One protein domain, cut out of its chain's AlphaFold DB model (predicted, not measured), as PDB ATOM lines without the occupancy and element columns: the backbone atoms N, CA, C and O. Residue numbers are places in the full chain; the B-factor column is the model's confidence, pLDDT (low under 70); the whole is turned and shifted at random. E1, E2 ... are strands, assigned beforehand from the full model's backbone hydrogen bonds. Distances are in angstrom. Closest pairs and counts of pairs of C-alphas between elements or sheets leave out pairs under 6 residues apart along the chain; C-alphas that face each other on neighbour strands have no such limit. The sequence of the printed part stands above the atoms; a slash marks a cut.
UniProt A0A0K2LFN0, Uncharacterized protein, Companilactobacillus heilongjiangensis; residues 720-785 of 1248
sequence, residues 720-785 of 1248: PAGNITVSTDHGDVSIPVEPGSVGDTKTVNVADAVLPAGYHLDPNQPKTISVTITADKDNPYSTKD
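AT A GLANCE: This is residues 720 to 785 of the 1248 residues of an uncharacterized protein of Companilactobacillus heilongjiangensis (UniProt A0A0K2LFN0). What is the shape? It is a small, loosely formed sandwich: the long hairpin E1 and E2 crosses one face of the sheet E3, E5, E6, only partly face to face with it. The long loop that holds E4 makes one end. What is it made of? The 66 printed residues hold no named helix and six strands, E1 to E6 in order, both sheets antiparallel; the class is all strand, with 31 residues in named elements, under half. The whole is compact, with a radius of gyration of the C-alphas of 12.4 A, and elongated, spanning 36 by 21 by 17 A.

IN THESE COORDINATES: Where does the first sheet run? E1, residues 722 to 728, begins at C-alpha 722 (-41.075, 6.584, 25.993) and measures 19.5 A; E2, residues 731 to 737, measures 19.4 A. Where are the others? E3 is residues 745 to 749, E4 759 to 761, E5 768 to 773, 16.2 A long, and E6 781 to 783, ending at C-alpha 783 (-32.410, 10.389, 36.053).

HOW THE PARTS SIT: How do the strands pair? In the hairpin E1 and E2, N 724 and O 735 are 2.8 A apart. E3 and E5 have N 746 and O 771 at 2.8 A; the hairpin E5 and E6 has N 772 and O 782 at 2.8 A. How do the sheets meet? Their strands stand at 56 degrees; the closest C-alphas of E1 and E6, Ile 724 and Tyr 781, are 5.8 A apart. What of E4? It pairs with no named strand and is apart from E3 and E5.

THE WHOLE: How far does it reach? The farthest C-alphas, Ser 741 and Gly 758, are 37.3 A apart. Is anything cut or uncertain? The printed part has no cut and no long link; pLDDT is under 70 at residues 729 to 731, 752 to 753, 756 to 758 and 763 to 766.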
ATOM      1  N   PRO A 720     -40.236  -0.795  26.562       81.50
ATOM      2  CA  PRO A 720     -40.352  -0.129  25.259       81.50
ATOM      3  C   PRO A 720     -39.766   1.299  25.278       81.50
ATOM      4  O   PRO A 720     -39.049   1.665  26.195       81.50
ATOM      5  N   ALA A 721     -40.019   2.102  24.238       81.69
ATOM      6  CA  ALA A 721     -39.604   3.510  24.177       81.69
ATOM      7  C   ALA A 721     -40.621   4.429  24.880       81.69
ATOM      8  O   ALA A 721     -41.802   4.091  24.973       81.69
ATOM      9  N   GLY A 722     -40.197   5.613  25.327       85.69
ATOM     10  CA  GLY A 722     -41.075   6.584  25.993       85.69
ATOM     11  C   GLY A 722     -40.391   7.923  26.260       85.69
ATOM     12  O   GLY A 722     -39.454   8.277  25.553       85.69
ATOM     13  N   ASN A 723     -40.846   8.662  27.275       84.25
ATOM     14  CA  ASN A 723     -40.246   9.931  27.700       84.25
ATOM     15  C   ASN A 723     -39.943   9.914  29.205       84.25
ATOM     16  O   ASN A 723     -40.698   9.328  29.976       84.25
ATOM     17  N   ILE A 724     -38.908  10.647  29.616       86.56
ATOM     18  CA  ILE A 724     -38.657  11.041  31.006       86.56
ATOM     19  C   ILE A 724     -38.990  12.528  31.198       86.56
ATOM     20  O   ILE A 724     -38.779  13.334  30.293       86.56
ATOM     21  N   THR A 725     -39.492  12.898  32.374       82.31
ATOM     22  CA  THR A 725     -39.656  14.301  32.788       82.31
ATOM     23  C   THR A 725     -38.540  14.671  33.760       82.31
ATOM     24  O   THR A 725     -38.253  13.918  34.687       82.31
ATOM     25  N   VAL A 726     -37.899  15.818  33.537       78.62
ATOM     26  CA  VAL A 726     -36.746  16.299  34.305       78.62
ATOM     27  C   VAL A 726     -37.007  17.730  34.755       78.62
ATOM     28  O   VAL A 726     -37.185  18.621  33.924       78.62
ATOM     29  N   SER A 727     -37.014  17.954  36.066       71.88
ATOM     30  CA  SER A 727     -37.133  19.289  36.648       71.88
ATOM     31  C   SER A 727     -35.843  20.080  36.444       71.88
ATOM     32  O   SER A 727     -34.784  19.694  36.943       71.88
ATOM     33  N   THR A 728     -35.933  21.196  35.723       70.00
ATOM     34  CA  THR A 728     -34.909  22.251  35.750       70.00
ATOM     35  C   THR A 728     -35.155  23.177  36.942       70.00
ATOM     36  O   THR A 728     -36.224  23.154  37.557       70.00
ATOM     37  N   ASP A 729     -34.198  24.052  37.232       66.00
ATOM     38  CA  ASP A 729     -34.346  25.149  38.194       66.00
ATOM     39  C   ASP A 729     -35.472  26.147  37.840       66.00
ATOM     40  O   ASP A 729     -35.932  26.887  38.709       66.00
ATOM     41  N   HIS A 730     -35.979  26.108  36.603       64.94
ATOM     42  CA  HIS A 730     -37.034  26.985  36.087       64.94
ATOM     43  C   HIS A 730     -38.265  26.228  35.526       64.94
ATOM     44  O   HIS A 730     -39.115  26.834  34.868       64.94
ATOM     45  N   GLY A 731     -38.401  24.921  35.799       66.38
ATOM     46  CA  GLY A 731     -39.584  24.111  35.455       66.38
ATOM     47  C   GLY A 731     -39.294  22.754  34.799       66.38
ATOM     48  O   GLY A 731     -38.165  22.457  34.409       66.38
ATOM     49  N   ASP A 732     -40.327  21.922  34.673       75.56
ATOM     50  CA  ASP A 732     -40.220  20.548  34.164       75.56
ATOM     51  C   ASP A 732     -40.124  20.471  32.630       75.56
ATOM     52  O   ASP A 732     -40.913  21.081  31.906       75.56
ATOM     53  N   VAL A 733     -39.188  19.656  32.134       75.12
ATOM     54  CA  VAL A 733     -38.916  19.426  30.706       75.12
ATOM     55  C   VAL A 733     -39.052  17.934  30.385       75.12
ATOM     56  O   VAL A 733     -38.501  17.096  31.093       75.12
ATOM     57  N   SER A 734     -39.766  17.579  29.310       81.06
ATOM     58  CA  SER A 734     -39.958  16.178  28.890       81.06
ATOM     59  C   SER A 734     -39.047  15.804  27.714       81.06
ATOM     60  O   SER A 734     -38.958  16.540  26.730       81.06
ATOM     61  N   ILE A 735     -38.355  14.666  27.824       83.44
ATOM     62  CA  ILE A 735     -37.243  14.247  26.957       83.44
ATOM     63  C   ILE A 735     -37.452  12.774  26.537       83.44
ATOM     64  O   ILE A 735     -37.705  11.942  27.406       83.44
ATOM     65  N   PRO A 736     -37.357  12.410  25.241       82.38
ATOM     66  CA  PRO A 736     -37.583  11.038  24.772       82.38
ATOM     67  C   PRO A 736     -36.423  10.077  25.095       82.38
ATOM     68  O   PRO A 736     -35.258  10.467  25.075       82.38
ATOM     69  N   VAL A 737     -36.746   8.802  25.342       84.44
ATOM     70  CA  VAL A 737     -35.833   7.726  25.766       84.44
ATOM     71  C   VAL A 737     -36.085   6.446  24.948       84.44
ATOM     72  O   VAL A 737     -37.223   6.020  24.751       84.44
ATOM     73  N   GLU A 738     -35.001   5.829  24.474       83.50
ATOM     74  CA  GLU A 738     -34.989   4.629  23.618       83.50
ATOM     75  C   GLU A 738     -35.168   3.307  24.411       83.50
ATOM     76  O   GLU A 738     -34.699   3.225  25.552       83.50
ATOM     77  N   PRO A 739     -35.720   2.224  23.816       83.81
ATOM     78  CA  PRO A 739     -36.120   0.987  24.511       83.81
ATOM     79  C   PRO A 739     -34.935   0.134  24.988       83.81
ATOM     80  O   PRO A 739     -33.938   0.005  24.273       83.81
ATOM     81  N   GLY A 740     -35.008  -0.439  26.191       85.19
ATOM     82  CA  GLY A 740     -33.930  -1.215  26.834       85.19
ATOM     83  C   GLY A 740     -34.452  -2.098  27.969       85.19
ATOM     84  O   GLY A 740     -35.661  -2.243  28.109       85.19
ATOM     85  N   SER A 741     -33.574  -2.693  28.772       86.38
ATOM     86  CA  SER A 741     -33.964  -3.619  29.847       86.38
ATOM     87  C   SER A 741     -33.965  -2.954  31.230       86.38
ATOM     88  O   SER A 741     -33.256  -1.974  31.457       86.38
ATOM     89  N   VAL A 742     -34.750  -3.476  32.178       83.00
ATOM     90  CA  VAL A 742     -34.769  -3.001  33.575       83.00
ATOM     91  C   VAL A 742     -33.351  -3.046  34.162       83.00
ATOM     92  O   VAL A 742     -32.675  -4.071  34.102       83.00
ATOM     93  N   GLY A 743     -32.889  -1.921  34.717       76.12
ATOM     94  CA  GLY A 743     -31.524  -1.746  35.223       76.12
ATOM     95  C   GLY A 743     -30.518  -1.154  34.223       76.12
ATOM     96  O   GLY A 743     -29.451  -0.709  34.652       76.12
ATOM     97  N   ASP A 744     -30.840  -1.066  32.924       82.81
ATOM     98  CA  ASP A 744     -30.004  -0.359  31.940       82.81
ATOM     99  C   ASP A 744     -29.818   1.117  32.321       82.81
ATOM    100  O   ASP A 744     -30.706   1.749  32.890       82.81
ATOM    101  N   THR A 745     -28.689   1.713  31.921       81.69
ATOM    102  CA  THR A 745     -28.481   3.170  31.963       81.69
ATOM    103  C   THR A 745     -28.046   3.692  30.594       81.69
ATOM    104  O   THR A 745     -27.167   3.118  29.952       81.69
ATOM    105  N   LYS A 746     -28.664   4.787  30.138       81.81
ATOM    106  CA  LYS A 746     -28.530   5.343  28.784       81.81
ATOM    107  C   LYS A 746     -28.277   6.844  28.797       81.81
ATOM    108  O   LYS A 746     -28.902   7.567  29.563       81.81
ATOM    109  N   THR A 747     -27.428   7.329  27.898       84.06
ATOM    110  CA  THR A 747     -27.197   8.771  27.715       84.06
ATOM    111  C   THR A 747     -28.145   9.347  26.661       84.06
ATOM    112  O   THR A 747     -28.265   8.791  25.569       84.06
ATOM    113  N   VAL A 748     -28.802  10.465  26.976       84.00
ATOM    114  CA  VAL A 748     -29.850  11.108  26.163       84.00
ATOM    115  C   VAL A 748     -29.546  12.602  25.993       84.00
ATOM    116  O   VAL A 748     -29.095  13.246  26.935       84.00
ATOM    117  N   ASN A 749     -29.788  13.168  24.805       80.56
ATOM    118  CA  ASN A 749     -29.496  14.575  24.489       80.56
ATOM    119  C   ASN A 749     -30.673  15.510  24.827       80.56
ATOM    120  O   ASN A 749     -31.827  15.167  24.574       80.56
ATOM    121  N   VAL A 750     -30.374  16.731  25.278       78.75
ATOM    122  CA  VAL A 750     -31.358  17.798  25.552       78.75
ATOM    123  C   VAL A 750     -31.232  18.918  24.513       78.75
ATOM    124  O   VAL A 750     -30.127  19.256  24.085       78.75
ATOM    125  N   ALA A 751     -32.356  19.503  24.091       73.31
ATOM    126  CA  ALA A 751     -32.408  20.528  23.045       73.31
ATOM    127  C   ALA A 751     -33.141  21.793  23.511       73.31
ATOM    128  O   ALA A 751     -34.164  21.712  24.181       73.31
ATOM    129  N   ASP A 752     -32.672  22.965  23.076       66.00
ATOM    130  CA  ASP A 752     -33.235  24.269  23.461       66.00
ATOM    131  C   ASP A 752     -34.739  24.421  23.124       66.00
ATOM    132  O   ASP A 752     -35.457  25.173  23.775       66.00
ATOM    133  N   ALA A 753     -35.248  23.669  22.141       67.00
ATOM    134  CA  ALA A 753     -36.642  23.725  21.687       67.00
ATOM    135  C   ALA A 753     -37.678  23.068  22.629       67.00
ATOM    136  O   ALA A 753     -38.870  23.138  22.329       67.00
ATOM    137  N   VAL A 754     -37.259  22.426  23.730       70.06
ATOM    138  CA  VAL A 754     -38.169  21.887  24.767       70.06
ATOM    139  C   VAL A 754     -38.161  22.700  26.072       70.06
ATOM    140  O   VAL A 754     -38.724  22.257  27.069       70.06
ATOM    141  N   LEU A 755     -37.535  23.883  26.081       72.94
ATOM    142  CA  LEU A 755     -37.417  24.733  27.271       72.94
ATOM    143  C   LEU A 755     -38.581  25.732  27.458       72.94
ATOM    144  O   LEU A 755     -39.262  26.080  26.487       72.94
ATOM    145  N   PRO A 756     -38.792  26.245  28.690       67.44
ATOM    146  CA  PRO A 756     -39.718  27.343  28.970       67.44
ATOM    147  C   PRO A 756     -39.415  28.630  28.182       67.44
ATOM    148  O   PRO A 756     -38.266  28.968  27.903       67.44
ATOM    149  N   ALA A 757     -40.461  29.392  27.855       68.50
ATOM    150  CA  ALA A 757     -40.326  30.642  27.109       68.50
ATOM    151  C   ALA A 757     -39.631  31.742  27.935       68.50
ATOM    152  O   ALA A 757     -40.008  31.990  29.080       68.50
ATOM    153  N   GLY A 758     -38.665  32.432  27.320       68.06
ATOM    154  CA  GLY A 758     -37.808  33.424  27.987       68.06
ATOM    155  C   GLY A 758     -36.532  32.841  28.604       68.06
ATOM    156  O   GLY A 758     -35.867  33.551  29.351       68.06
ATOM    157  N   TYR A 759     -36.208  31.572  28.308       74.38
ATOM    158  CA  TYR A 759     -34.997  30.884  28.764       74.38
ATOM    159  C   TYR A 759     -34.302  30.094  27.634       74.38
ATOM    160  O   TYR A 759     -34.919  29.757  26.622       74.38
ATOM    161  N   HIS A 760     -33.017  29.772  27.815       76.81
ATOM    162  CA  HIS A 760     -32.185  28.960  26.907       76.81
ATOM    163  C   HIS A 760     -31.200  28.059  27.686       76.81
ATOM    164  O   HIS A 760     -30.917  28.353  28.846       76.81
ATOM    165  N   LEU A 761     -30.668  26.970  27.096       76.56
ATOM    166  CA  LEU A 761     -29.712  26.088  27.800       76.56
ATOM    167  C   LEU A 761     -28.438  26.863  28.172       76.56
ATOM    168  O   LEU A 761     -27.872  27.539  27.308       76.56
ATOM    169  N   ASP A 762     -27.940  26.687  29.402       73.00
ATOM    170  CA  ASP A 762     -26.651  27.254  29.827       73.00
ATOM    171  C   ASP A 762     -25.528  26.799  28.862       73.00
ATOM    172  O   ASP A 762     -25.276  25.593  28.737       73.00
ATOM    173  N   PRO A 763     -24.821  27.727  28.180       68.12
ATOM    174  CA  PRO A 763     -23.720  27.393  27.277       68.12
ATOM    175  C   PRO A 763     -22.556  26.616  27.917       68.12
ATOM    176  O   PRO A 763     -21.717  26.088  27.187       68.12
ATOM    177  N   ASN A 764     -22.476  26.573  29.251       67.25
ATOM    178  CA  ASN A 764     -21.361  26.008  30.012       67.25
ATOM    179  C   ASN A 764     -21.628  24.587  30.554       67.25
ATOM    180  O   ASN A 764     -20.712  23.973  31.105       67.25
ATOM    181  N   GLN A 765     -22.846  24.057  30.396       66.06
ATOM    182  CA  GLN A 765     -23.275  22.754  30.929       66.06
ATOM    183  C   GLN A 765     -23.349  21.666  29.834       66.06
ATOM    184  O   GLN A 765     -23.545  21.975  28.653       66.06
ATOM    185  N   PRO A 766     -23.197  20.368  30.175       62.34
ATOM    186  CA  PRO A 766     -23.299  19.285  29.202       62.34
ATOM    187  C   PRO A 766     -24.750  19.104  28.730       62.34
ATOM    188  O   PRO A 766     -25.661  18.913  29.528       62.34
ATOM    189  N   LYS A 767     -24.978  19.096  27.410       72.50
ATOM    190  CA  LYS A 767     -26.322  18.957  26.806       72.50
ATOM    191  C   LYS A 767     -26.864  17.509  26.807       72.50
ATOM    192  O   LYS A 767     -27.592  17.128  25.890       72.50
ATOM    193  N   THR A 768     -26.486  16.689  27.790       80.62
ATOM    194  CA  THR A 768     -26.768  15.240  27.858       80.62
ATOM    195  C   THR A 768     -27.009  14.764  29.293       80.62
ATOM    196  O   THR A 768     -26.235  15.135  30.171       80.62
ATOM    197  N   ILE A 769     -27.988  13.879  29.502       82.94
ATOM    198  CA  ILE A 769     -28.344  13.278  30.803       82.94
ATOM    199  C   ILE A 769     -28.275  11.743  30.781       82.94
ATOM    200  O   ILE A 769     -28.431  11.132  29.722       82.94
ATOM    201  N   SER A 770     -28.087  11.125  31.947       84.94
ATOM    202  CA  SER A 770     -28.009   9.671  32.149       84.94
ATOM    203  C   SER A 770     -29.305   9.120  32.755       84.94
ATOM    204  O   SER A 770     -29.611   9.348  33.924       84.94
ATOM    205  N   VAL A 771     -30.059   8.370  31.954       86.50
ATOM    206  CA  VAL A 771     -31.365   7.801  32.305       86.50
ATOM    207  C   VAL A 771     -31.233   6.314  32.625       86.50
ATOM    208  O   VAL A 771     -30.823   5.535  31.767       86.50
ATOM    209  N   THR A 772     -31.616   5.910  33.832       85.81
ATOM    210  CA  THR A 772     -31.759   4.513  34.259       85.81
ATOM    211  C   THR A 772     -33.178   4.009  33.980       85.81
ATOM    212  O   THR A 772     -34.148   4.719  34.250       85.81
ATOM    213  N   ILE A 773     -33.309   2.785  33.465       87.19
ATOM    214  CA  ILE A 773     -34.597   2.113  33.236       87.19
ATOM    215  C   ILE A 773     -35.026   1.370  34.510       87.19
ATOM    216  O   ILE A 773     -34.227   0.656  35.120       87.19
ATOM    217  N   THR A 774     -36.281   1.543  34.926       82.00
ATOM    218  CA  THR A 774     -36.830   1.015  36.187       82.00
ATOM    219  C   THR A 774     -37.828  -0.127  35.943       82.00
ATOM    220  O   THR A 774     -38.260  -0.362  34.818       82.00
ATOM    221  N   ALA A 775     -38.200  -0.843  37.011       78.50
ATOM    222  CA  ALA A 775     -39.269  -1.848  36.989       78.50
ATOM    223  C   ALA A 775     -40.686  -1.251  37.131       78.50
ATOM    224  O   ALA A 775     -41.680  -1.967  36.960       78.50
ATOM    225  N   ASP A 776     -40.773   0.041  37.468       81.00
ATOM    226  CA  ASP A 776     -42.033   0.762  37.630       81.00
ATOM    227  C   ASP A 776     -42.686   0.928  36.251       81.00
ATOM    228  O   ASP A 776     -42.145   1.566  35.350       81.00
ATOM    229  N   LYS A 777     -43.860   0.315  36.085       74.81
ATOM    230  CA  LYS A 777     -44.600   0.289  34.815       74.81
ATOM    231  C   LYS A 777     -45.270   1.630  34.506       74.81
ATOM    232  O   LYS A 777     -45.537   1.897  33.336       74.81
ATOM    233  N   ASP A 778     -45.491   2.460  35.524       78.94
ATOM    234  CA  ASP A 778     -46.033   3.812  35.395       78.94
ATOM    235  C   ASP A 778     -44.902   4.850  35.222       78.94
ATOM    236  O   ASP A 778     -45.062   5.804  34.459       78.94
ATOM    237  N   ASN A 779     -43.731   4.639  35.847       80.00
ATOM    238  CA  ASN A 779     -42.545   5.512  35.739       80.00
ATOM    239  C   ASN A 779     -41.258   4.762  35.295       80.00
ATOM    240  O   ASN A 779     -40.267   4.734  36.038       80.00
ATOM    241  N   PRO A 780     -41.208   4.201  34.068       82.31
ATOM    242  CA  PRO A 780     -40.123   3.320  33.601       82.31
ATOM    243  C   PRO A 780     -38.732   3.965  33.436       82.31
ATOM    244  O   PRO A 780     -37.778   3.271  33.080       82.31
ATOM    245  N   TYR A 781     -38.580   5.271  33.680       87.50
ATOM    246  CA  TYR A 781     -37.331   6.015  33.482       87.50
ATOM    247  C   TYR A 781     -37.017   6.930  34.668       87.50
ATOM    248  O   TYR A 781     -37.872   7.685  35.126       87.50
ATOM    249  N   SER A 782     -35.761   6.929  35.113       84.75
ATOM    250  CA  SER A 782     -35.254   7.780  36.194       84.75
ATOM    251  C   SER A 782     -33.936   8.448  35.791       84.75
ATOM    252  O   SER A 782     -33.113   7.832  35.128       84.75
ATOM    253  N   THR A 783     -33.704   9.696  36.198       81.69
ATOM    254  CA  THR A 783     -32.410  10.389  36.053       81.69
ATOM    255  C   THR A 783     -32.044  11.072  37.364       81.69
ATOM    256  O   THR A 783     -32.912  11.382  38.181       81.69
ATOM    257  N   LYS A 784     -30.747  11.317  37.559       77.94
ATOM    258  CA  LYS A 784     -30.211  12.185  38.621       77.94
ATOM    259  C   LYS A 784     -29.348  13.323  38.067       77.94
ATOM    260  O   LYS A 784     -28.868  14.143  38.846       77.94
ATOM    261  N   ASP A 785     -29.172  13.383  36.747       77.62
ATOM    262  CA  ASP A 785     -28.387  14.417  36.079       77.62
ATOM    263  C   ASP A 785     -29.259  15.672  35.865       77.62
ATOM    264  O   ASP A 785     -30.311  15.568  35.223       77.62
TER     265      ASP A 785